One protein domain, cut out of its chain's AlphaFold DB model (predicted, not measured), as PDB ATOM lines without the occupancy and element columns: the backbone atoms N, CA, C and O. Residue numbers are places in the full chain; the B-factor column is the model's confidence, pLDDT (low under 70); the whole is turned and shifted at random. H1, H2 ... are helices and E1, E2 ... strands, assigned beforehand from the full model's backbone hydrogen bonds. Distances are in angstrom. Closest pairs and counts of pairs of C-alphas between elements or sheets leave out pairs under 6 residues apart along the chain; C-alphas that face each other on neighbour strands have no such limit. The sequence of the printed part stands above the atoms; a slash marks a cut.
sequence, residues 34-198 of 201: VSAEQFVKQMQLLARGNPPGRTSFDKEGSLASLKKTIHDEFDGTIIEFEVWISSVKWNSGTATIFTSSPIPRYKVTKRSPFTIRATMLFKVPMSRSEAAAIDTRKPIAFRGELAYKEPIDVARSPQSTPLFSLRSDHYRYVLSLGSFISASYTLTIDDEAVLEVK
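This is residues 34 to 198 of the 201 residues of an uncharacterized protein of Roseiconus nitratireducens (UniProt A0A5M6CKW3). A six-stranded sheet, E4 E2 E1 E5 E9 E10, curls like part of a barrel and folds back on itself; a smaller four-stranded sheet, E3 E7 E8 E6, is partly face to face with it, its strands crossed. The helical hairpin of H1 and H2 packs on one face of the smaller sheet, and H3 covers part of the larger one, over E2. The printed part has 165 residues, with four named helices and ten named strands in the order H1 H2 E1 E2 E3 E4 H3 E5 E6 H4 E7 E8 E9 E10, a mixed class, both sheets antiparallel. It is compact, with a radius of gyration of the C-alphas of 17.2 A, yet only just elongated, spanning 58 by 29 by 24 A.

Find C-alpha 78 at (134.184, 110.691, 64.871); from there E1, residues 78 to 91, runs 30.1 A and bends by 89 degrees at residue 86. Its sheet also holds E2, 94 to 99, E4, 121 to 125, E5, 139 to 145 and 19.8 A long, E9, 185 to 189, and E10, 192 to 197, ending at C-alpha 197, (138.168, 110.838, 78.201). The smaller sheet has E3, 115 to 118, E6, 147 to 149, E7, 161 to 167 and 18.2 A long, and E8, 178 to 182. H1, 36 to 49, begins at C-alpha 36, (130.121, 119.570, 62.749), and is 20.1 A long; H2, 56 to 74, is 26.9 A. H3 is 128 to 133 and H4 151 to 154.

In the strongly twisted larger sheet, a folded sheet of two leaves, E4 E2 face E5 E9 E10 with E1 as the hinge. Look at N 81 and O 142, 3.1 A, between E1 and E5, and N 96 and O 89, 2.7 A, between E2 and E1. The two sheets form a sandwich, face to face with strands at 63 degrees; in the smaller, see N 117 and O 165, 2.9 A, between E3 and E7. E6, H4, E7 form a split strand-helix-strand unit, two strands running the same way with E8 between them, its crossover right-handed. H1 and H2 touch, closest at the C-alphas of Ala 47 and Leu 66, 6.9 A, opposite ways at a shallow tilt of 34 degrees, only just short of steep. H3 runs along E2 at a height over the sheet of 8.4 A. In H1, H2 and H3 every O i to N i+4 pair is within hydrogen-bond range; H4 is too short for one.

The farthest C-alphas, Thr 55 and Ser 129, are 58.0 A apart. The printed part has no cut, and its long link is E2 to E3, residues 100 to 114. Mean pLDDT of the printed part is 83.9; residues 152 to 160 and 171 to 175 are under 70.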
ATOM      1  N   VAL A  34     134.012 113.418  60.615       92.62
ATOM      2  CA  VAL A  34     133.140 114.418  59.991       92.62
ATOM      3  C   VAL A  34     133.202 115.720  60.770       92.62
ATOM      4  O   VAL A  34     133.215 115.736  62.002       92.62
ATOM      5  N   SER A  35     133.181 116.846  60.058       92.25
ATOM      6  CA  SER A  35     133.053 118.140  60.725       92.25
ATOM      7  C   SER A  35     131.630 118.353  61.249       92.25
ATOM      8  O   SER A  35     130.660 117.831  60.685       92.25
ATOM      9  N   ALA A  36     131.460 119.195  62.274       89.94
ATOM     10  CA  ALA A  36     130.121 119.570  62.749       89.94
ATOM     11  C   ALA A  36     129.225 120.154  61.634       89.94
ATOM     12  O   ALA A  36     128.013 119.930  61.625       89.94
ATOM     13  N   GLU A  37     129.799 120.865  60.658       89.50
ATOM     14  CA  GLU A  37     129.046 121.392  59.516       89.50
ATOM     15  C   GLU A  37     128.559 120.273  58.581       89.50
ATOM     16  O   GLU A  37     127.403 120.283  58.144       89.50
ATOM     17  N   GLN A  38     129.417 119.295  58.279       91.62
ATOM     18  CA  GLN A  38     129.057 118.137  57.458       91.62
ATOM     19  C   GLN A  38     128.001 117.275  58.145       91.62
ATOM     20  O   GLN A  38     127.009 116.924  57.504       91.62
ATOM     21  N   PHE A  39     128.161 117.025  59.448       91.50
ATOM     22  CA  PHE A  39     127.165 116.355  60.280       91.50
ATOM     23  C   PHE A  39     125.795 117.037  60.158       91.50
ATOM     24  O   PHE A  39     124.805 116.396  59.807       91.50
ATOM     25  N   VAL A  40     125.732 118.364  60.338       89.62
ATOM     26  CA  VAL A  40     124.480 119.126  60.193       89.62
ATOM     27  C   VAL A  40     123.895 118.977  58.792       89.62
ATOM     28  O   VAL A  40     122.699 118.717  58.656       89.62
ATOM     29  N   LYS A  41     124.709 119.132  57.741       89.44
ATOM     30  CA  LYS A  41     124.243 119.012  56.351       89.44
ATOM     31  C   LYS A  41     123.655 117.629  56.076       89.44
ATOM     32  O   LYS A  41     122.547 117.545  55.547       89.44
ATOM     33  N   GLN A  42     124.359 116.567  56.457       91.25
ATOM     34  CA  GLN A  42     123.914 115.186  56.268       91.25
ATOM     35  C   GLN A  42     122.638 114.897  57.065       91.25
ATOM     36  O   GLN A  42     121.668 114.405  56.493       91.25
ATOM     37  N   MET A  43     122.567 115.329  58.327       89.12
ATOM     38  CA  MET A  43     121.354 115.240  59.144       89.12
ATOM     39  C   MET A  43     120.143 115.891  58.464       89.12
ATOM     40  O   MET A  43     119.066 115.296  58.412       89.12
ATOM     41  N   GLN A  44     120.301 117.094  57.895       88.06
ATOM     42  CA  GLN A  44     119.213 117.752  57.161       88.06
ATOM     43  C   GLN A  44     118.830 117.006  55.874       88.06
ATOM     44  O   GLN A  44     117.661 117.017  55.489       88.06
ATOM     45  N   LEU A  45     119.781 116.364  55.191       89.75
ATOM     46  CA  LEU A  45     119.501 115.561  53.998       89.75
ATOM     47  C   LEU A  45     118.718 114.288  54.341       89.75
ATOM     48  O   LEU A  45     117.692 114.038  53.707       89.75
ATOM     49  N   LEU A  46     119.124 113.552  55.381       88.75
ATOM     50  CA  LEU A  46     118.393 112.377  55.874       88.75
ATOM     51  C   LEU A  46     116.955 112.735  56.255       88.75
ATOM     52  O   LEU A  46     116.005 112.046  55.880       88.75
ATOM     53  N   ALA A  47     116.787 113.867  56.935       84.50
ATOM     54  CA  ALA A  47     115.485 114.394  57.312       84.50
ATOM     55  C   ALA A  47     114.575 114.671  56.112       84.50
ATOM     56  O   ALA A  47     113.375 114.412  56.149       84.50
ATOM     57  N   ARG A  48     115.145 115.220  55.036       85.44
ATOM     58  CA  ARG A  48     114.415 115.515  53.800       85.44
ATOM     59  C   ARG A  48     114.037 114.247  53.042       85.44
ATOM     60  O   ARG A  48     112.984 114.239  52.411       85.44
ATOM     61  N   GLY A  49     114.876 113.213  53.103       82.38
ATOM     62  CA  GLY A  49     114.579 111.885  52.560       82.38
ATOM     63  C   GLY A  49     113.488 111.139  53.334       82.38
ATOM     64  O   GLY A  49     112.826 110.278  52.767       82.38
ATOM     65  N   ASN A  50     113.248 111.521  54.593       78.88
ATOM     66  CA  ASN A  50     112.245 110.928  55.481       78.88
ATOM     67  C   ASN A  50     111.195 111.972  55.919       78.88
ATOM     68  O   ASN A  50     111.150 112.360  57.095       78.88
ATOM     69  N   PRO A  51     110.360 112.483  54.993       78.19
ATOM     70  CA  PRO A  51     109.344 113.467  55.337       78.19
ATOM     71  C   PRO A  51     108.290 112.861  56.284       78.19
ATOM     72  O   PRO A  51     107.952 111.685  56.149       78.19
ATOM     73  N   PRO A  52     107.711 113.654  57.204       78.06
ATOM     74  CA  PRO A  52     106.653 113.166  58.077       78.06
ATOM     75  C   PRO A  52     105.437 112.716  57.265       78.06
ATOM     76  O   PRO A  52     104.974 113.433  56.370       78.06
ATOM     77  N   GLY A  53     104.882 111.564  57.632       75.25
ATOM     78  CA  GLY A  53     103.628 111.066  57.087       75.25
ATOM     79  C   GLY A  53     102.435 112.014  57.279       75.25
ATOM     80  O   GLY A  53     102.463 112.967  58.067       75.25
ATOM     81  N   ARG A  54     101.352 111.768  56.531       77.62
ATOM     82  CA  ARG A  54     100.146 112.617  56.574       77.62
ATOM     83  C   ARG A  54      99.287 112.318  57.802       77.62
ATOM     84  O   ARG A  54      98.795 113.256  58.434       77.62
ATOM     85  N   THR A  55      99.138 111.042  58.152       79.31
ATOM     86  CA  THR A  55      98.367 110.591  59.321       79.31
ATOM     87  C   THR A  55      99.242 110.499  60.576       79.31
ATOM     88  O   THR A  55     100.456 110.673  60.508       79.31
ATOM     89  N   SER A  56      98.645 110.280  61.752       74.31
ATOM     90  CA  SER A  56      99.399 110.043  62.993       74.31
ATOM     91  C   SER A  56     100.223 108.755  62.928       74.31
ATOM     92  O   SER A  56     101.410 108.793  63.235       74.31
ATOM     93  N   PHE A  57      99.621 107.662  62.453       74.06
ATOM     94  CA  PHE A  57     100.283 106.364  62.300       74.06
ATOM     95  C   PHE A  57     101.491 106.448  61.357       74.06
ATOM     96  O   PHE A  57     102.587 106.010  61.698       74.06
ATOM     97  N   ASP A  58     101.331 107.123  60.213       79.12
ATOM     98  CA  ASP A  58     102.441 107.315  59.277       79.12
ATOM     99  C   ASP A  58     103.567 108.156  59.896       79.12
ATOM    100  O   ASP A  58     104.737 107.909  59.632       79.12
ATOM    101  N   LYS A  59     103.239 109.156  60.728       77.50
ATOM    102  CA  LYS A  59     104.251 109.990  61.399       77.50
ATOM    103  C   LYS A  59     105.090 109.189  62.383       77.50
ATOM    104  O   LYS A  59     106.286 109.447  62.466       77.50
ATOM    105  N   GLU A  60     104.490 108.251  63.108       78.81
ATOM    106  CA  GLU A  60     105.213 107.359  64.021       78.81
ATOM    107  C   GLU A  60     106.150 106.427  63.248       78.81
ATOM    108  O   GLU A  60     107.333 106.338  63.580       78.81
ATOM    109  N   GLY A  61     105.666 105.826  62.155       81.31
ATOM    110  CA  GLY A  61     106.486 104.992  61.272       81.31
ATOM    111  C   GLY A  61     107.643 105.760  60.622       81.31
ATOM    112  O   GLY A  61     108.794 105.327  60.690       81.31
ATOM    113  N   SER A  62     107.371 106.938  60.048       83.12
ATOM    114  CA  SER A  62     108.402 107.813  59.468       83.12
ATOM    115  C   SER A  62     109.433 108.249  60.507       83.12
ATOM    116  O   SER A  62     110.624 108.290  60.210       83.12
ATOM    117  N   LEU A  63     108.993 108.551  61.733       83.56
ATOM    118  CA  LEU A  63     109.881 108.940  62.821       83.56
ATOM    119  C   LEU A  63     110.796 107.786  63.245       83.56
ATOM    120  O   LEU A  63     111.995 108.000  63.404       83.56
ATOM    121  N   ALA A  64     110.253 106.579  63.413       84.94
ATOM    122  CA  ALA A  64     111.040 105.399  63.761       84.94
ATOM    123  C   ALA A  64     112.086 105.082  62.680       84.94
ATOM    124  O   ALA A  64     113.258 104.881  62.996       84.94
ATOM    125  N   SER A  65     111.689 105.131  61.403       87.75
ATOM    126  CA  SER A  65     112.596 104.946  60.260       87.75
ATOM    127  C   SER A  65     113.721 105.983  60.242       87.75
ATOM    128  O   SER A  65     114.897 105.652  60.087       87.75
ATOM    129  N   LEU A  66     113.370 107.252  60.449       87.62
ATOM    130  CA  LEU A  66     114.324 108.351  60.503       87.62
ATOM    131  C   LEU A  66     115.323 108.187  61.653       87.62
ATOM    132  O   LEU A  66     116.519 108.335  61.429       87.62
ATOM    133  N   LYS A  67     114.854 107.874  62.867       88.00
ATOM    134  CA  LYS A  67     115.731 107.635  64.023       88.00
ATOM    135  C   LYS A  67     116.699 106.488  63.768       88.00
ATOM    136  O   LYS A  67     117.888 106.647  64.015       88.00
ATOM    137  N   LYS A  68     116.201 105.374  63.223       89.12
ATOM    138  CA  LYS A  68     117.034 104.231  62.841       89.12
ATOM    139  C   LYS A  68     118.102 104.641  61.826       89.12
ATOM    140  O   LYS A  68     119.261 104.322  62.010       89.12
ATOM    141  N   THR A  69     117.726 105.409  60.806       90.62
ATOM    142  CA  THR A  69     118.678 105.899  59.795       90.62
ATOM    143  C   THR A  69     119.729 106.833  60.404       90.62
ATOM    144  O   THR A  69     120.893 106.757  60.041       90.62
ATOM    145  N   ILE A  70     119.335 107.714  61.330       90.12
ATOM    146  CA  ILE A  70     120.265 108.603  62.044       90.12
ATOM    147  C   ILE A  70     121.259 107.787  62.876       90.12
ATOM    148  O   ILE A  70     122.450 108.070  62.828       90.12
ATOM    149  N   HIS A  71     120.768 106.801  63.623       89.06
ATOM    150  CA  HIS A  71     121.598 105.894  64.411       89.06
ATOM    151  C   HIS A  71     122.579 105.132  63.511       89.06
ATOM    152  O   HIS A  71     123.781 105.211  63.714       89.06
ATOM    153  N   ASP A  72     122.078 104.475  62.461       90.25
ATOM    154  CA  ASP A  72     122.894 103.659  61.555       90.25
ATOM    155  C   ASP A  72     123.963 104.480  60.804       90.25
ATOM    156  O   ASP A  72     125.016 103.945  60.470       90.25
ATOM    157  N   GLU A  73     123.707 105.764  60.521       90.81
ATOM    158  CA  GLU A  73     124.646 106.626  59.788       90.81
ATOM    159  C   GLU A  73     125.732 107.246  60.679       90.81
ATOM    160  O   GLU A  73     126.847 107.454  60.203       90.81
ATOM    161  N   PHE A  74     125.409 107.597  61.929       91.12
ATOM    162  CA  PHE A  74     126.278 108.439  62.763       91.12
ATOM    163  C   PHE A  74     126.850 107.755  64.001       91.12
ATOM    164  O   PHE A  74     127.808 108.287  64.564       91.12
ATOM    165  N   ASP A  75     126.315 106.617  64.438       90.19
ATOM    166  CA  ASP A  75     126.907 105.904  65.570       90.19
ATOM    167  C   ASP A  75     128.305 105.396  65.217       90.19
ATOM    168  O   ASP A  75     128.548 104.875  64.128       90.19
ATOM    169  N   GLY A  76     129.251 105.615  66.130       88.94
ATOM    170  CA  GLY A  76     130.666 105.307  65.918       88.94
ATOM    171  C   GLY A  76     131.405 106.302  65.018       88.94
ATOM    172  O   GLY A  76     132.596 106.139  64.766       88.94
ATOM    173  N   THR A  77     130.735 107.345  64.517       92.06
ATOM    174  CA  THR A  77     131.386 108.375  63.696       92.06
ATOM    175  C   THR A  77     132.174 109.332  64.580       92.06
ATOM    176  O   THR A  77     131.654 109.835  65.579       92.06
ATOM    177  N   ILE A  78     133.404 109.662  64.184       94.00
ATOM    178  CA  ILE A  78     134.184 110.691  64.871       94.00
ATOM    179  C   ILE A  78     133.714 112.067  64.423       94.00
ATOM    180  O   ILE A  78     133.670 112.368  63.232       94.00
ATOM    181  N   ILE A  79     133.386 112.927  65.381       92.50
ATOM    182  CA  ILE A  79     133.069 114.324  65.122       92.50
ATOM    183  C   ILE A  79     134.198 115.232  65.580       92.50
ATOM    184  O   ILE A  79     134.739 115.080  66.677       92.50
ATOM    185  N   GLU A  80     134.503 116.213  64.738       92.00
ATOM    186  CA  GLU A  80     135.533 117.214  64.989       92.00
ATOM    187  C   GLU A  80     134.967 118.623  64.792       92.00
ATOM    188  O   GLU A  80     134.256 118.911  63.817       92.00
ATOM    189  N   PHE A  81     135.239 119.513  65.747       92.12
ATOM    190  CA  PHE A  81     134.897 120.929  65.629       92.12
ATOM    191  C   PHE A  81     135.684 121.809  66.596       92.12
ATOM    192  O   PHE A  81     136.065 121.385  67.682       92.12
ATOM    193  N   GLU A  82     135.822 123.079  66.227       91.69
ATOM    194  CA  GLU A  82     136.390 124.125  67.073       91.69
ATOM    195  C   GLU A  82     135.312 125.108  67.526       91.69
ATOM    196  O   GLU A  82     134.405 125.468  66.768       91.69
ATOM    197  N   VAL A  83     135.414 125.565  68.775       90.88
ATOM    198  CA  VAL A  83     134.514 126.574  69.347       90.88
ATOM    199  C   VAL A  83     135.274 127.588  70.182       90.88
ATOM    200  O   VAL A  83     136.270 127.277  70.823       90.88
ATOM    201  N   TRP A  84     134.771 128.818  70.222       91.75
ATOM    202  CA  TRP A  84     135.369 129.874  71.034       91.75
ATOM    203  C   TRP A  84     134.966 129.730  72.497       91.75
ATOM    204  O   TRP A  84     133.791 129.507  72.810       91.75
ATOM    205  N   ILE A  85     135.931 129.915  73.397       92.12
ATOM    206  CA  ILE A  85     135.680 129.939  74.835       92.12
ATOM    207  C   ILE A  85     135.072 131.296  75.204       92.12
ATOM    208  O   ILE A  85     135.651 132.352  74.987       92.12
ATOM    209  N   SER A  86     133.879 131.268  75.788       91.44
ATOM    210  CA  SER A  86     133.179 132.471  76.255       91.44
ATOM    211  C   SER A  86     133.518 132.822  77.704       91.44
ATOM    212  O   SER A  86     133.614 133.994  78.053       91.44
ATOM    213  N   SER A  87     133.669 131.816  78.567       92.75
ATOM    214  CA  SER A  87     134.074 131.991  79.963       92.75
ATOM    215  C   SER A  87     134.476 130.658  80.584       92.75
ATOM    216  O   SER A  87     134.046 129.599  80.128       92.75
ATOM    217  N   VAL A  88     135.247 130.715  81.667       93.06
ATOM    218  CA  VAL A  88     135.595 129.551  82.488       93.06
ATOM    219  C   VAL A  88     135.132 129.812  83.917       93.06
ATOM    220  O   VAL A  88     135.384 130.878  84.479       93.06
ATOM    221  N   LYS A  89     134.433 128.847  84.518       94.75
ATOM    222  CA  LYS A  89     134.052 128.880  85.937       94.75
ATOM    223  C   LYS A  89     134.624 127.669  86.645       94.75
ATOM    224  O   LYS A  89     134.351 126.549  86.239       94.75
ATOM    225  N   TRP A  90     135.353 127.886  87.729       95.62
ATOM    226  CA  TRP A  90     135.882 126.797  88.542       95.62
ATOM    227  C   TRP A  90     135.045 126.593  89.803       95.62
ATOM    228  O   TRP A  90     134.710 127.557  90.494       95.62
ATOM    229  N   ASN A  91     134.722 125.339  90.113       94.38
ATOM    230  CA  ASN A  91     134.089 124.954  91.367       94.38
ATOM    231  C   ASN A  91     134.548 123.551  91.782       94.38
ATOM    232  O   ASN A  91     134.441 122.615  90.995       94.38
ATOM    233  N   SER A  92     135.008 123.412  93.028       91.19
ATOM    234  CA  SER A  92     135.235 122.120  93.695       91.19
ATOM    235  C   SER A  92     136.025 121.104  92.852       91.19
ATOM    236  O   SER A  92     135.607 119.963  92.688       91.19
ATOM    237  N   GLY A  93     137.158 121.529  92.279       90.50
ATOM    238  CA  GLY A  93     138.042 120.660  91.487       90.50
ATOM    239  C   GLY A  93     137.604 120.428  90.038       90.50
ATOM    240  O   GLY A  93     138.177 119.588  89.354       90.50
ATOM    241  N   THR A  94     136.592 121.148  89.548       91.88
ATOM    242  CA  THR A  94     136.126 121.063  88.157       91.88
ATOM    243  C   THR A  94     136.017 122.452  87.532       91.88
ATOM    244  O   THR A  94     135.376 123.352  88.084       91.88
ATOM    245  N   ALA A  95     136.595 122.623  86.345       91.75
ATOM    246  CA  ALA A  95     136.364 123.766  85.474       91.75
ATOM    247  C   ALA A  95     135.168 123.499  84.552       91.75
ATOM    248  O   ALA A  95     135.094 122.482  83.872       91.75
ATOM    249  N   THR A  96     134.215 124.426  84.514       92.31
ATOM    250  CA  THR A  96     133.161 124.489  83.500       92.31
ATOM    251  C   THR A  96     133.556 125.533  82.464       92.31
ATOM    252  O   THR A  96     133.541 126.732  82.753       92.31
ATOM    253  N   ILE A  97     133.918 125.073  81.273       91.19
ATOM    254  CA  ILE A  97     134.300 125.896  80.126       91.19
ATOM    255  C   ILE A  97     133.038 126.138  79.308       91.19
ATOM    256  O   ILE A  97     132.477 125.195  78.761       91.19
ATOM    257  N   PHE A  98     132.566 127.378  79.238       91.50
ATOM    258  CA  PHE A  98     131.417 127.761  78.422       91.50
ATOM    259  C   PHE A  98     131.888 128.135  77.024       91.50
ATOM    260  O   PHE A  98     132.780 128.972  76.878       91.50
ATOM    261  N   THR A  99     131.247 127.600  75.996       90.75
ATOM    262  CA  THR A  99     131.656 127.766  74.599       90.75
ATOM    263  C   THR A  99     130.535 128.333  73.738       90.75
ATOM    264  O   THR A  99     129.355 128.289  74.096       90.75
ATOM    265  N   SER A 100     130.893 128.906  72.590       88.19
ATOM    266  CA  SER A 100     129.913 129.209  71.549       88.19
ATOM    267  C   SER A 100     129.430 127.925  70.861       88.19
ATOM    268  O   SER A 100     130.091 126.891  70.881       88.19
ATOM    269  N   SER A 101     128.243 127.976  70.251       84.44
ATOM    270  CA  SER A 101     127.741 126.854  69.449       84.44
ATOM    271  C   SER A 101     128.549 126.743  68.146       84.44
ATOM    272  O   SER A 101     128.614 127.746  67.431       84.44
ATOM    273  N   PRO A 102     129.063 125.555  67.773       83.50
ATOM    274  CA  PRO A 102     129.697 125.329  66.470       83.50
ATOM    275  C   PRO A 102     128.673 125.341  65.326       83.50
ATOM    276  O   PRO A 102     129.023 125.465  64.157       83.50
ATOM    277  N   ILE A 103     127.384 125.206  65.656       84.75
ATOM    278  CA  ILE A 103     126.291 125.145  64.690       84.75
ATOM    279  C   ILE A 103     125.508 126.464  64.727       84.75
ATOM    280  O   ILE A 103     125.032 126.856  65.804       84.75
ATOM    281  N   PRO A 104     125.316 127.143  63.581       75.00
ATOM    282  CA  PRO A 104     124.468 128.323  63.517       75.00
ATOM    283  C   PRO A 104     123.014 127.949  63.805       75.00
ATOM    284  O   PRO A 104     122.514 126.906  63.385       75.00
ATOM    285  N   ARG A 105     122.288 128.828  64.497       76.31
ATOM    286  CA  ARG A 105     120.845 128.649  64.687       76.31
ATOM    287  C   ARG A 105     120.134 128.978  63.384       76.31
ATOM    288  O   ARG A 105     120.184 130.112  62.924       76.31
ATOM    289  N   TYR A 106     119.428 128.009  62.825       72.75
ATOM    290  CA  TYR A 106     118.620 128.210  61.629       72.75
ATOM    291  C   TYR A 106     117.137 128.007  61.937       72.75
ATOM    292  O   TYR A 106     116.745 127.293  62.862       72.75
ATOM    293  N   LYS A 107     116.295 128.673  61.146       77.06
ATOM    294  CA  LYS A 107     114.844 128.523  61.217       77.06
ATOM    295  C   LYS A 107     114.442 127.192  60.585       77.06
ATOM    296  O   LYS A 107     114.924 126.855  59.502       77.06
ATOM    297  N   VAL A 108     113.524 126.474  61.228       79.75
ATOM    298  CA  VAL A 108     112.941 125.254  60.661       79.75
ATOM    299  C   VAL A 108     112.180 125.607  59.383       79.75
ATOM    300  O   VAL A 108     111.328 126.499  59.366       79.75
ATOM    301  N   THR A 109     112.509 124.925  58.292       81.50
ATOM    302  CA  THR A 109     111.858 125.075  56.984       81.50
ATOM    303  C   THR A 109     111.755 123.716  56.300       81.50
ATOM    304  O   THR A 109     112.429 122.771  56.690       81.50
ATOM    305  N   LYS A 110     111.010 123.616  55.192       77.75
ATOM    306  CA  LYS A 110     110.990 122.383  54.377       77.75
ATOM    307  C   LYS A 110     112.384 121.938  53.900       77.75
ATOM    308  O   LYS A 110     112.592 120.758  53.651       77.75
ATOM    309  N   ARG A 111     113.329 122.876  53.740       77.81
ATOM    310  CA  ARG A 111     114.717 122.591  53.335       77.81
ATOM    311  C   ARG A 111     115.643 122.296  54.520       77.81
ATOM    312  O   ARG A 111     116.718 121.759  54.296       77.81
ATOM    313  N   SER A 112     115.231 122.647  55.738       80.69
ATOM    314  CA  SER A 112     115.962 122.400  56.984       80.69
ATOM    315  C   SER A 112     114.968 122.011  58.090       80.69
ATOM    316  O   SER A 112     114.556 122.865  58.884       80.69
ATOM    317  N   PRO A 113     114.452 120.769  58.067       78.88
ATOM    318  CA  PRO A 113     113.327 120.342  58.907       78.88
ATOM    319  C   PRO A 113     113.660 120.091  60.390       78.88
ATOM    320  O   PRO A 113     112.732 119.963  61.196       78.88
ATOM    321  N   PHE A 114     114.933 120.003  60.788       80.06
ATOM    322  CA  PHE A 114     115.311 119.769  62.195       80.06
ATOM    323  C   PHE A 114     115.998 120.956  62.801       80.06
ATOM    324  O   PHE A 114     116.942 121.405  62.199       80.06
ATOM    325  N   THR A 115     115.694 121.359  64.025       84.00
ATOM    326  CA  THR A 115     116.626 122.167  64.821       84.00
ATOM    327  C   THR A 115     117.663 121.262  65.487       84.00
ATOM    328  O   THR A 115     117.297 120.365  66.243       84.00
ATOM    329  N   ILE A 116     118.946 121.536  65.258       86.00
ATOM    330  CA  ILE A 116     120.070 120.908  65.959       86.00
ATOM    331  C   ILE A 116     120.613 121.936  66.949       86.00
ATOM    332  O   ILE A 116     120.941 123.060  66.567       86.00
ATOM    333  N   ARG A 117     120.668 121.584  68.234       83.75
ATOM    334  CA  ARG A 117     121.273 122.432  69.269       83.75
ATOM    335  C   ARG A 117     122.520 121.758  69.802       83.75
ATOM    336  O   ARG A 117     122.415 120.655  70.330       83.75
ATOM    337  N   ALA A 118     123.650 122.441  69.702       83.00
ATOM    338  CA  ALA A 118     124.884 121.989  70.317       83.00
ATOM    339  C   ALA A 118     124.913 122.317  71.817       83.00
ATOM    340  O   ALA A 118     124.357 123.333  72.253       83.00
ATOM    341  N   THR A 119     125.574 121.472  72.598       73.88
ATOM    342  CA  THR A 119     125.953 121.784  73.974       73.88
ATOM    343  C   THR A 119     127.041 122.853  73.968       73.88
ATOM    344  O   THR A 119     127.932 122.851  73.126       73.88
ATOM    345  N   MET A 120     126.931 123.795  74.903       78.12
ATOM    346  CA  MET A 120     127.759 125.007  74.985       78.12
ATOM    347  C   MET A 120     128.641 125.010  76.240       78.12
ATOM    348  O   MET A 120     128.954 126.070  76.784       78.12
ATOM    349  N   LEU A 121     128.945 123.832  76.786       86.31
ATOM    350  CA  LEU A 121     129.841 123.719  77.927       86.31
ATOM    351  C   LEU A 121     130.578 122.386  77.956       86.31
ATOM    352  O   LEU A 121     130.008 121.355  77.606       86.31
ATOM    353  N   PHE A 122     131.798 122.423  78.478       88.00
ATOM    354  CA  PHE A 122     132.599 121.258  78.828       88.00
ATOM    355  C   PHE A 122     132.947 121.306  80.313       88.00
ATOM    356  O   PHE A 122     133.208 122.377  80.863       88.00
ATOM    357  N   LYS A 123     132.926 120.149  80.975       87.88
ATOM    358  CA  LYS A 123     133.340 120.011  82.374       87.88
ATOM    359  C   LYS A 123     134.654 119.253  82.409       87.88
ATOM    360  O   LYS A 123     134.700 118.113  81.968       87.88
ATOM    361  N   VAL A 124     135.688 119.887  82.941       88.00
ATOM    362  CA  VAL A 124     137.043 119.346  82.969       88.00
ATOM    363  C   VAL A 124     137.539 119.301  84.414       88.00
ATOM    364  O   VAL A 124     137.581 120.351  85.063       88.00
ATOM    365  N   PRO A 125     137.884 118.122  84.957       89.00
ATOM    366  CA  PRO A 125     138.535 118.015  86.258       89.00
ATOM    367  C   PRO A 125     139.912 118.681  86.207       89.00
ATOM    368  O   PRO A 125     140.759 118.276  85.421       89.00
ATOM    369  N   MET A 126     140.121 119.719  87.017       90.88
ATOM    370  CA  MET A 126     141.401 120.428  87.110       90.88
ATOM    371  C   MET A 126     141.456 121.328  88.348       90.88
ATOM    372  O   MET A 126     140.436 121.686  88.957       90.88
ATOM    373  N   SER A 127     142.666 121.729  88.719       93.75
ATOM    374  CA  SER A 127     142.919 122.687  89.788       93.75
ATOM    375  C   SER A 127     142.406 124.089  89.441       93.75
ATOM    376  O   SER A 127     142.154 124.450  88.288       93.75
ATOM    377  N   ARG A 128     142.257 124.923  90.475       94.06
ATOM    378  CA  ARG A 128     141.841 126.320  90.301       94.06
ATOM    379  C   ARG A 128     142.865 127.132  89.504       94.06
ATOM    380  O   ARG A 128     142.465 128.015  88.752       94.06
ATOM    381  N   SER A 129     144.157 126.861  89.693       93.00
ATOM    382  CA  SER A 129     145.249 127.530  88.977       93.00
ATOM    383  C   SER A 129     145.256 127.179  87.495       93.00
ATOM    384  O   SER A 129     145.364 128.084  86.677       93.00
ATOM    385  N   GLU A 130     145.062 125.904  87.147       91.75
ATOM    386  CA  GLU A 130     144.954 125.458  85.749       91.75
ATOM    387  C   GLU A 130     143.740 126.096  85.068       91.75
ATOM    388  O   GLU A 130     143.866 126.686  84.001       91.75
ATOM    389  N   ALA A 131     142.581 126.099  85.735       91.50
ATOM    390  CA  ALA A 131     141.375 126.722  85.194       91.50
ATOM    391  C   ALA A 131     141.533 128.233  84.950       91.50
ATOM    392  O   ALA A 131     140.954 128.769  84.008       91.50
ATOM    393  N   ALA A 132     142.298 128.924  85.801       91.44
ATOM    394  CA  ALA A 132     142.590 130.348  85.649       91.44
ATOM    395  C   ALA A 132     143.627 130.640  84.550       91.44
ATOM    396  O   ALA A 132     143.687 131.772  84.076       91.44
ATOM    397  N   ALA A 133     144.426 129.644  84.160       91.38
ATOM    398  CA  ALA A 133     145.429 129.755  83.106       91.38
ATOM    399  C   ALA A 133     144.858 129.517  81.696       91.38
ATOM    400  O   ALA A 133     145.538 129.821  80.719       91.38
ATOM    401  N   ILE A 134     143.623 129.012  81.574       89.62
ATOM    402  CA  ILE A 134     142.963 128.812  80.278       89.62
ATOM    403  C   ILE A 134     142.812 130.156  79.554       89.62
ATOM    404  O   ILE A 134     142.088 131.046  80.011       89.62
ATOM    405  N   ASP A 135     143.443 130.280  78.385       88.12
ATOM    406  CA  ASP A 135     143.298 131.453  77.528       88.12
ATOM    407  C   ASP A 135     141.956 131.418  76.784       88.12
ATOM    408  O   ASP A 135     141.755 130.685  75.816       88.12
ATOM    409  N   THR A 136     141.016 132.259  77.214       88.56
ATOM    410  CA  THR A 136     139.694 132.355  76.583       88.56
ATOM    411  C   THR A 136     139.725 133.025  75.206       88.56
ATOM    412  O   THR A 136     138.700 133.070  74.530       88.56
ATOM    413  N   ARG A 137     140.862 133.596  74.786       87.31
ATOM    414  CA  ARG A 137     141.038 134.189  73.451       87.31
ATOM    415  C   ARG A 137     141.420 133.162  72.398       87.31
ATOM    416  O   ARG A 137     141.753 133.563  71.286       87.31
ATOM    417  N   LYS A 138     141.395 131.877  72.742       87.00
ATOM    418  CA  LYS A 138     141.732 130.773  71.853       87.00
ATOM    419  C   LYS A 138     140.547 129.823  71.702       87.00
ATOM    420  O   LYS A 138     139.710 129.734  72.611       87.00
ATOM    421  N   PRO A 139     140.409 129.168  70.539       90.44
ATOM    422  CA  PRO A 139     139.396 128.149  70.372       90.44
ATOM    423  C   PRO A 139     139.777 126.898  71.172       90.44
ATOM    424  O   PRO A 139     140.948 126.629  71.427       90.44
ATOM    425  N   ILE A 140     138.762 126.134  71.552       91.06
ATOM    426  CA  ILE A 140     138.908 124.764  72.034       91.06
ATOM    427  C   ILE A 140     138.477 123.836  70.901       91.06
ATOM    428  O   ILE A 140     137.391 124.018  70.335       91.06
ATOM    429  N   ALA A 141     139.320 122.867  70.559       91.88
ATOM    430  CA  ALA A 141     138.971 121.830  69.604       91.88
ATOM    431  C   ALA A 141     138.420 120.612  70.348       91.88
ATOM    432  O   ALA A 141     138.927 120.200  71.394       91.88
ATOM    433  N   PHE A 142     137.345 120.059  69.806       92.19
ATOM    434  CA  PHE A 142     136.715 118.837  70.261       92.19
ATOM    435  C   PHE A 142     136.921 117.759  69.204       92.19
ATOM    436  O   PHE A 142     136.611 117.985  68.033       92.19
ATOM    437  N   ARG A 143     137.349 116.576  69.643       92.56
ATOM    438  CA  ARG A 143     137.331 115.346  68.849       92.56
ATOM    439  C   ARG A 143     136.720 114.232  69.678       92.56
ATOM    440  O   ARG A 143     137.212 113.965  70.769       92.56
ATOM    441  N   GLY A 144     135.693 113.558  69.182       90.81
ATOM    442  CA  GLY A 144     135.073 112.467  69.933       90.81
ATOM    443  C   GLY A 144     134.154 111.599  69.098       90.81
ATOM    444  O   GLY A 144     133.720 112.000  68.021       90.81
ATOM    445  N   GLU A 145     133.870 110.407  69.602       91.81
ATOM    446  CA  GLU A 145     132.988 109.447  68.949       91.81
ATOM    447  C   GLU A 145     131.524 109.721  69.293       91.81
ATOM    448  O   GLU A 145     131.141 109.835  70.461       91.81
ATOM    449  N   LEU A 146     130.690 109.820  68.261       91.00
ATOM    450  CA  LEU A 146     129.257 110.004  68.402       91.00
ATOM    451  C   LEU A 146     128.572 108.691  68.780       91.00
ATOM    452  O   LEU A 146     128.688 107.684  68.090       91.00
ATOM    453  N   ALA A 147     127.752 108.754  69.824       89.62
ATOM    454  CA  ALA A 147     126.749 107.741  70.116       89.62
ATOM    455  C   ALA A 147     125.370 108.395  70.201       89.62
ATOM    456  O   ALA A 147     125.144 109.321  70.993       89.62
ATOM    457  N   TYR A 148     124.431 107.920  69.392       88.75
ATOM    458  CA  TYR A 148     123.048 108.347  69.442       88.75
ATOM    459  C   TYR A 148     122.352 107.735  70.657       88.75
ATOM    460  O   TYR A 148     122.472 106.552  70.979       88.75
ATOM    461  N   LYS A 149     121.587 108.569  71.356       86.44
ATOM    462  CA  LYS A 149     120.749 108.166  72.478       86.44
ATOM    463  C   LYS A 149     119.343 108.688  72.289       86.44
ATOM    464  O   LYS A 149     119.110 109.862  71.969       86.44
ATOM    465  N   GLU A 150     118.385 107.808  72.550       80.44
ATOM    466  CA  GLU A 150     116.991 108.201  72.608       80.44
ATOM    467  C   GLU A 150     116.755 109.168  73.784       80.44
ATOM    468  O   GLU A 150     117.503 109.162  74.766       80.44
ATOM    469  N   PRO A 151     115.713 110.020  73.733       71.62
ATOM    470  CA  PRO A 151     115.497 111.066  74.737       71.62
ATOM    471  C   PRO A 151     115.459 110.587  76.197       71.62
ATOM    472  O   PRO A 151     115.823 111.349  77.090       71.62
ATOM    473  N   ILE A 152     115.009 109.354  76.445       64.19
ATOM    474  CA  ILE A 152     114.895 108.772  77.791       64.19
ATOM    475  C   ILE A 152     116.268 108.321  78.316       64.19
ATOM    476  O   ILE A 152     116.532 108.421  79.516       64.19
ATOM    477  N   ASP A 153     117.161 107.898  77.424       60.16
ATOM    478  CA  ASP A 153     118.458 107.316  77.778       60.16
ATOM    479  C   ASP A 153     119.500 108.383  78.120       60.16
ATOM    480  O   ASP A 153     120.357 108.172  78.978       60.16
ATOM    481  N   VAL A 154     119.386 109.576  77.527       58.69
ATOM    482  CA  VAL A 154     120.280 110.717  77.805       58.69
ATOM    483  C   VAL A 154     120.240 111.124  79.282       58.69
ATOM    484  O   VAL A 154     121.268 111.477  79.854       58.69
ATOM    485  N   ALA A 155     119.075 111.039  79.934       56.16
ATOM    486  CA  ALA A 155     118.924 111.388  81.351       56.16
ATOM    487  C   ALA A 155     119.636 110.407  82.304       56.16
ATOM    488  O   ALA A 155     119.786 110.707  83.488       56.16
ATOM    489  N   ARG A 156     120.054 109.237  81.803       50.59
ATOM    490  CA  ARG A 156     120.608 108.131  82.595       50.59
ATOM    491  C   ARG A 156     122.098 107.885  82.363       50.59
ATOM    492  O   ARG A 156     122.630 106.971  82.979       50.59
ATOM    493  N   SER A 157     122.765 108.668  81.512       54.44
ATOM    494  CA  SER A 157     124.189 108.498  81.193       54.44
ATOM    495  C   SER A 157     125.055 109.535  81.929       54.44
ATOM    496  O   SER A 157     125.257 110.639  81.415       54.44
ATOM    497  N   PRO A 158     125.559 109.237  83.145       55.06
ATOM    498  CA  PRO A 158     126.389 110.169  83.909       55.06
ATOM    499  C   PRO A 158     127.803 110.343  83.333       55.06
ATOM    500  O   PRO A 158     128.469 111.317  83.669       55.06
ATOM    501  N   GLN A 159     128.258 109.418  82.482       62.62
ATOM    502  CA  GLN A 159     129.642 109.350  81.997       62.62
ATOM    503  C   GLN A 159     129.862 109.993  80.621       62.62
ATOM    504  O   GLN A 159     130.982 110.019  80.128       62.62
ATOM    505  N   SER A 160     128.816 110.522  79.987       69.50
ATOM    506  CA  SER A 160     128.910 111.029  78.618       69.50
ATOM    507  C   SER A 160     128.604 112.515  78.515       69.50
ATOM    508  O   SER A 160     127.647 112.999  79.125       69.50
ATOM    509  N   THR A 161     129.345 113.231  77.674       77.81
ATOM    510  CA  THR A 161     129.062 114.640  77.390       77.81
ATOM    511  C   THR A 161     128.013 114.730  76.280       77.81
ATOM    512  O   THR A 161     128.265 114.235  75.181       77.81
ATOM    513  N   PRO A 162     126.839 115.351  76.508       81.81
ATOM    514  CA  PRO A 162     125.903 115.616  75.424       81.81
ATOM    515  C   PRO A 162     126.537 116.608  74.454       81.81
ATOM    516  O   PRO A 162     127.044 117.637  74.890       81.81
ATOM    517  N   LEU A 163     126.474 116.340  73.153       86.88
ATOM    518  CA  LEU A 163     127.043 117.206  72.118       86.88
ATOM    519  C   LEU A 163     125.965 117.890  71.296       86.88
ATOM    520  O   LEU A 163     125.983 119.109  71.158       86.88
ATOM    521  N   PHE A 164     125.002 117.125  70.783       87.44
ATOM    522  CA  PHE A 164     123.951 117.645  69.912       87.44
ATOM    523  C   PHE A 164     122.599 117.109  70.348       87.44
ATOM    524  O   PHE A 164     122.431 115.913  70.533       87.44
ATOM    525  N   SER A 165     121.605 117.983  70.462       86.56
ATOM    526  CA  SER A 165     120.209 117.590  70.655       86.56
ATOM    527  C   SER A 165     119.395 117.909  69.410       86.56
ATOM    528  O   SER A 165     119.524 118.983  68.812       86.56
ATOM    529  N   LEU A 166     118.554 116.956  69.023       86.38
ATOM    530  CA  LEU A 166     117.786 116.995  67.790       86.38
ATOM    531  C   LEU A 166     116.316 117.267  68.094       86.38
ATOM    532  O   LEU A 166     115.705 116.589  68.920       86.38
ATOM    533  N   ARG A 167     115.724 118.246  67.409       84.19
ATOM    534  CA  ARG A 167     114.306 118.603  67.557       84.19
ATOM    535  C   ARG A 167     113.668 118.883  66.207       84.19
ATOM    536  O   ARG A 167     114.334 119.365  65.298       84.19
ATOM    537  N   SER A 168     112.366 118.656  66.074       76.56
ATOM    538  CA  SER A 168     111.623 119.055  64.878       76.56
ATOM    539  C   SER A 168     110.187 119.433  65.205       76.56
ATOM    540  O   SER A 168     109.465 118.658  65.822       76.56
ATOM    541  N   ASP A 169     109.749 120.583  64.697       72.69
ATOM    542  CA  ASP A 169     108.359 121.033  64.826       72.69
ATOM    543  C   ASP A 169     107.414 120.281  63.869       72.69
ATOM    544  O   ASP A 169     106.191 120.334  64.009       72.69
ATOM    545  N   HIS A 170     107.971 119.559  62.890       71.44
ATOM    546  CA  HIS A 170     107.201 118.747  61.949       71.44
ATOM    547  C   HIS A 170     106.640 117.470  62.591       71.44
ATOM    548  O   HIS A 170     105.588 116.982  62.171       71.44
ATOM    549  N   TYR A 171     107.281 116.981  63.653       67.25
ATOM    550  CA  TYR A 171     106.810 115.878  64.485       67.25
ATOM    551  C   TYR A 171     106.179 116.448  65.758       67.25
ATOM    552  O   TYR A 171     106.692 116.266  66.851       67.25
ATOM    553  N   ARG A 172     105.063 117.177  65.614       56.84
ATOM    554  CA  ARG A 172     104.431 118.024  66.653       56.84
ATOM    555  C   ARG A 172     104.211 117.361  68.032       56.84
ATOM    556  O   ARG A 172     104.056 118.080  69.013       56.84
ATOM    557  N   TYR A 173     104.190 116.027  68.102       57.50
ATOM    558  CA  TYR A 173     104.013 115.232  69.327       57.50
ATOM    559  C   TYR A 173     105.330 114.733  69.955       57.50
ATOM    560  O   TYR A 173     105.324 114.260  71.085       57.50
ATOM    561  N   VAL A 174     106.465 114.864  69.258       60.22
ATOM    562  CA  VAL A 174     107.795 114.433  69.705       60.22
ATOM    563  C   VAL A 174     108.753 115.622  69.636       60.22
ATOM    564  O   VAL A 174     109.350 115.924  68.607       60.22
ATOM    565  N   LEU A 175     108.900 116.318  70.766       61.03
ATOM    566  CA  LEU A 175     109.742 117.518  70.869       61.03
ATOM    567  C   LEU A 175     111.245 117.223  70.774       61.03
ATOM    568  O   LEU A 175     112.023 118.130  70.477       61.03
ATOM    569  N   SER A 176     111.659 115.983  71.042       75.44
ATOM    570  CA  SER A 176     113.054 115.546  71.000       75.44
ATOM    571  C   SER A 176     113.171 114.293  70.149       75.44
ATOM    572  O   SER A 176     112.580 113.265  70.473       75.44
ATOM    573  N   LEU A 177     113.943 114.377  69.069       78.69
ATOM    574  CA  LEU A 177     114.245 113.229  68.224       78.69
ATOM    575  C   LEU A 177     115.318 112.344  68.855       78.69
ATOM    576  O   LEU A 177     115.393 111.189  68.486       78.69
ATOM    577  N   GLY A 178     116.124 112.857  69.784       82.94
ATOM    578  CA  GLY A 178     117.262 112.164  70.390       82.94
ATOM    579  C   GLY A 178     118.415 113.133  70.632       82.94
ATOM    580  O   GLY A 178     118.311 114.327  70.324       82.94
ATOM    581  N   SER A 179     119.503 112.637  71.212       87.06
ATOM    582  CA  SER A 179     120.743 113.402  71.351       87.06
ATOM    583  C   SER A 179     121.943 112.542  71.007       87.06
ATOM    584  O   SER A 179     121.935 111.342  71.247       87.06
ATOM    585  N   PHE A 180     122.980 113.182  70.494       87.94
ATOM    586  CA  PHE A 180     124.298 112.591  70.411       87.94
ATOM    587  C   PHE A 180     125.097 112.938  71.652       87.94
ATOM    588  O   PHE A 180     125.116 114.095  72.094       87.94
ATOM    589  N   ILE A 181     125.754 111.925  72.190       87.88
ATOM    590  CA  ILE A 181     126.687 112.024  73.302       87.88
ATOM    591  C   ILE A 181     128.066 111.541  72.842       87.88
ATOM    592  O   ILE A 181     128.159 110.809  71.862       87.88
ATOM    593  N   SER A 182     129.107 111.917  73.582       86.81
ATOM    594  CA  SER A 182     130.446 111.327  73.472       86.81
ATOM    595  C   SER A 182     130.799 110.656  74.790       86.81
ATOM    596  O   SER A 182     130.735 111.310  75.838       86.81
ATOM    597  N   ALA A 183     131.163 109.376  74.742       83.81
ATOM    598  CA  ALA A 183     131.759 108.656  75.872       83.81
ATOM    599  C   ALA A 183     133.297 108.639  75.795       83.81
ATOM    600  O   ALA A 183     133.961 108.553  76.819       83.81
ATOM    601  N   SER A 184     133.851 108.795  74.591       86.50
ATOM    602  CA  SER A 184     135.274 108.970  74.317       86.50
ATOM    603  C   SER A 184     135.477 110.311  73.609       86.50
ATOM    604  O   SER A 184     134.774 110.616  72.640       86.50
ATOM    605  N   TYR A 185     136.358 111.167  74.128       89.19
ATOM    606  CA  TYR A 185     136.683 112.440  73.481       89.19
ATOM    607  C   TYR A 185     137.971 113.067  74.008       89.19
ATOM    608  O   TYR A 185     138.390 112.828  75.136       89.19
ATOM    609  N   THR A 186     138.566 113.925  73.187       90.62
ATOM    610  CA  THR A 186     139.688 114.793  73.540       90.62
ATOM    611  C   THR A 186     139.276 116.251  73.374       90.62
ATOM    612  O   THR A 186     138.591 116.616  72.415       90.62
ATOM    613  N   LEU A 187     139.697 117.079  74.326       90.12
ATOM    614  CA  LEU A 187     139.642 118.530  74.250       90.12
ATOM    615  C   LEU A 187     141.062 119.066  74.147       90.12
ATOM    616  O   LEU A 187     141.874 118.785  75.030       90.12
ATOM    617  N   THR A 188     141.335 119.869  73.125       90.50
ATOM    618  CA  THR A 188     142.627 120.541  72.974       90.50
ATOM    619  C   THR A 188     142.471 122.055  72.954       90.50
ATOM    620  O   THR A 188     141.477 122.600  72.469       90.50
ATOM    621  N   ILE A 189     143.463 122.738  73.514       87.44
ATOM    622  CA  ILE A 189     143.662 124.184  73.409       87.44
ATOM    623  C   ILE A 189     145.134 124.349  73.030       87.44
ATOM    624  O   ILE A 189     145.979 123.770  73.698       87.44
ATOM    625  N   ASP A 190     145.443 125.087  71.958       81.19
ATOM    626  CA  ASP A 190     146.819 125.204  71.427       81.19
ATOM    627  C   ASP A 190     147.487 123.865  71.080       81.19
ATOM    628  O   ASP A 190     148.671 123.671  71.337       81.19
ATOM    629  N   ASP A 191     146.724 122.914  70.538       77.81
ATOM    630  CA  ASP A 191     147.196 121.550  70.254       77.81
ATOM    631  C   ASP A 191     147.642 120.754  71.502       77.81
ATOM    632  O   ASP A 191     148.032 119.591  71.396       77.81
ATOM    633  N   GLU A 192     147.502 121.324  72.703       83.31
ATOM    634  CA  GLU A 192     147.729 120.647  73.976       83.31
ATOM    635  C   GLU A 192     146.426 120.026  74.485       83.31
ATOM    636  O   GLU A 192     145.380 120.679  74.566       83.31
ATOM    637  N   ALA A 193     146.473 118.743  74.844       80.56
ATOM    638  CA  ALA A 193     145.330 118.040  75.411       80.56
ATOM    639  C   ALA A 193     145.031 118.547  76.829       80.56
ATOM    640  O   ALA A 193     145.818 118.369  77.755       80.56
ATOM    641  N   VAL A 194     143.854 119.148  76.998       82.75
ATOM    642  CA  VAL A 194     143.353 119.663  78.282       82.75
ATOM    643  C   VAL A 194     142.480 118.627  78.987       82.75
ATOM    644  O   VAL A 194     142.369 118.619  80.213       82.75
ATOM    645  N   LEU A 195     141.846 117.742  78.218       84.50
ATOM    646  CA  LEU A 195     141.114 116.597  78.736       84.50
ATOM    647  C   LEU A 195     141.118 115.477  77.705       84.50
ATOM    648  O   LEU A 195     140.775 115.704  76.549       84.50
ATOM    649  N   GLU A 196     141.408 114.267  78.159       85.94
ATOM    650  CA  GLU A 196     141.197 113.042  77.400       85.94
ATOM    651  C   GLU A 196     140.270 112.137  78.214       85.94
ATOM    652  O   GLU A 196     140.561 111.791  79.361       85.94
ATOM    653  N   VAL A 197     139.127 111.785  77.634       82.06
ATOM    654  CA  VAL A 197     138.168 110.838  78.201       82.06
ATOM    655  C   VAL A 197     138.188 109.590  77.338       82.06
ATOM    656  O   VAL A 197     137.950 109.654  76.131       82.06
ATOM    657  N   LYS A 198     138.473 108.457  77.974       80.12
ATOM    658  CA  LYS A 198     138.475 107.134  77.348       80.12
ATOM    659  C   LYS A 198     137.188 106.396  77.714       80.12
ATOM    660  O   LYS A 198     136.659 106.645  78.798       80.12
TER     661      LYS A 198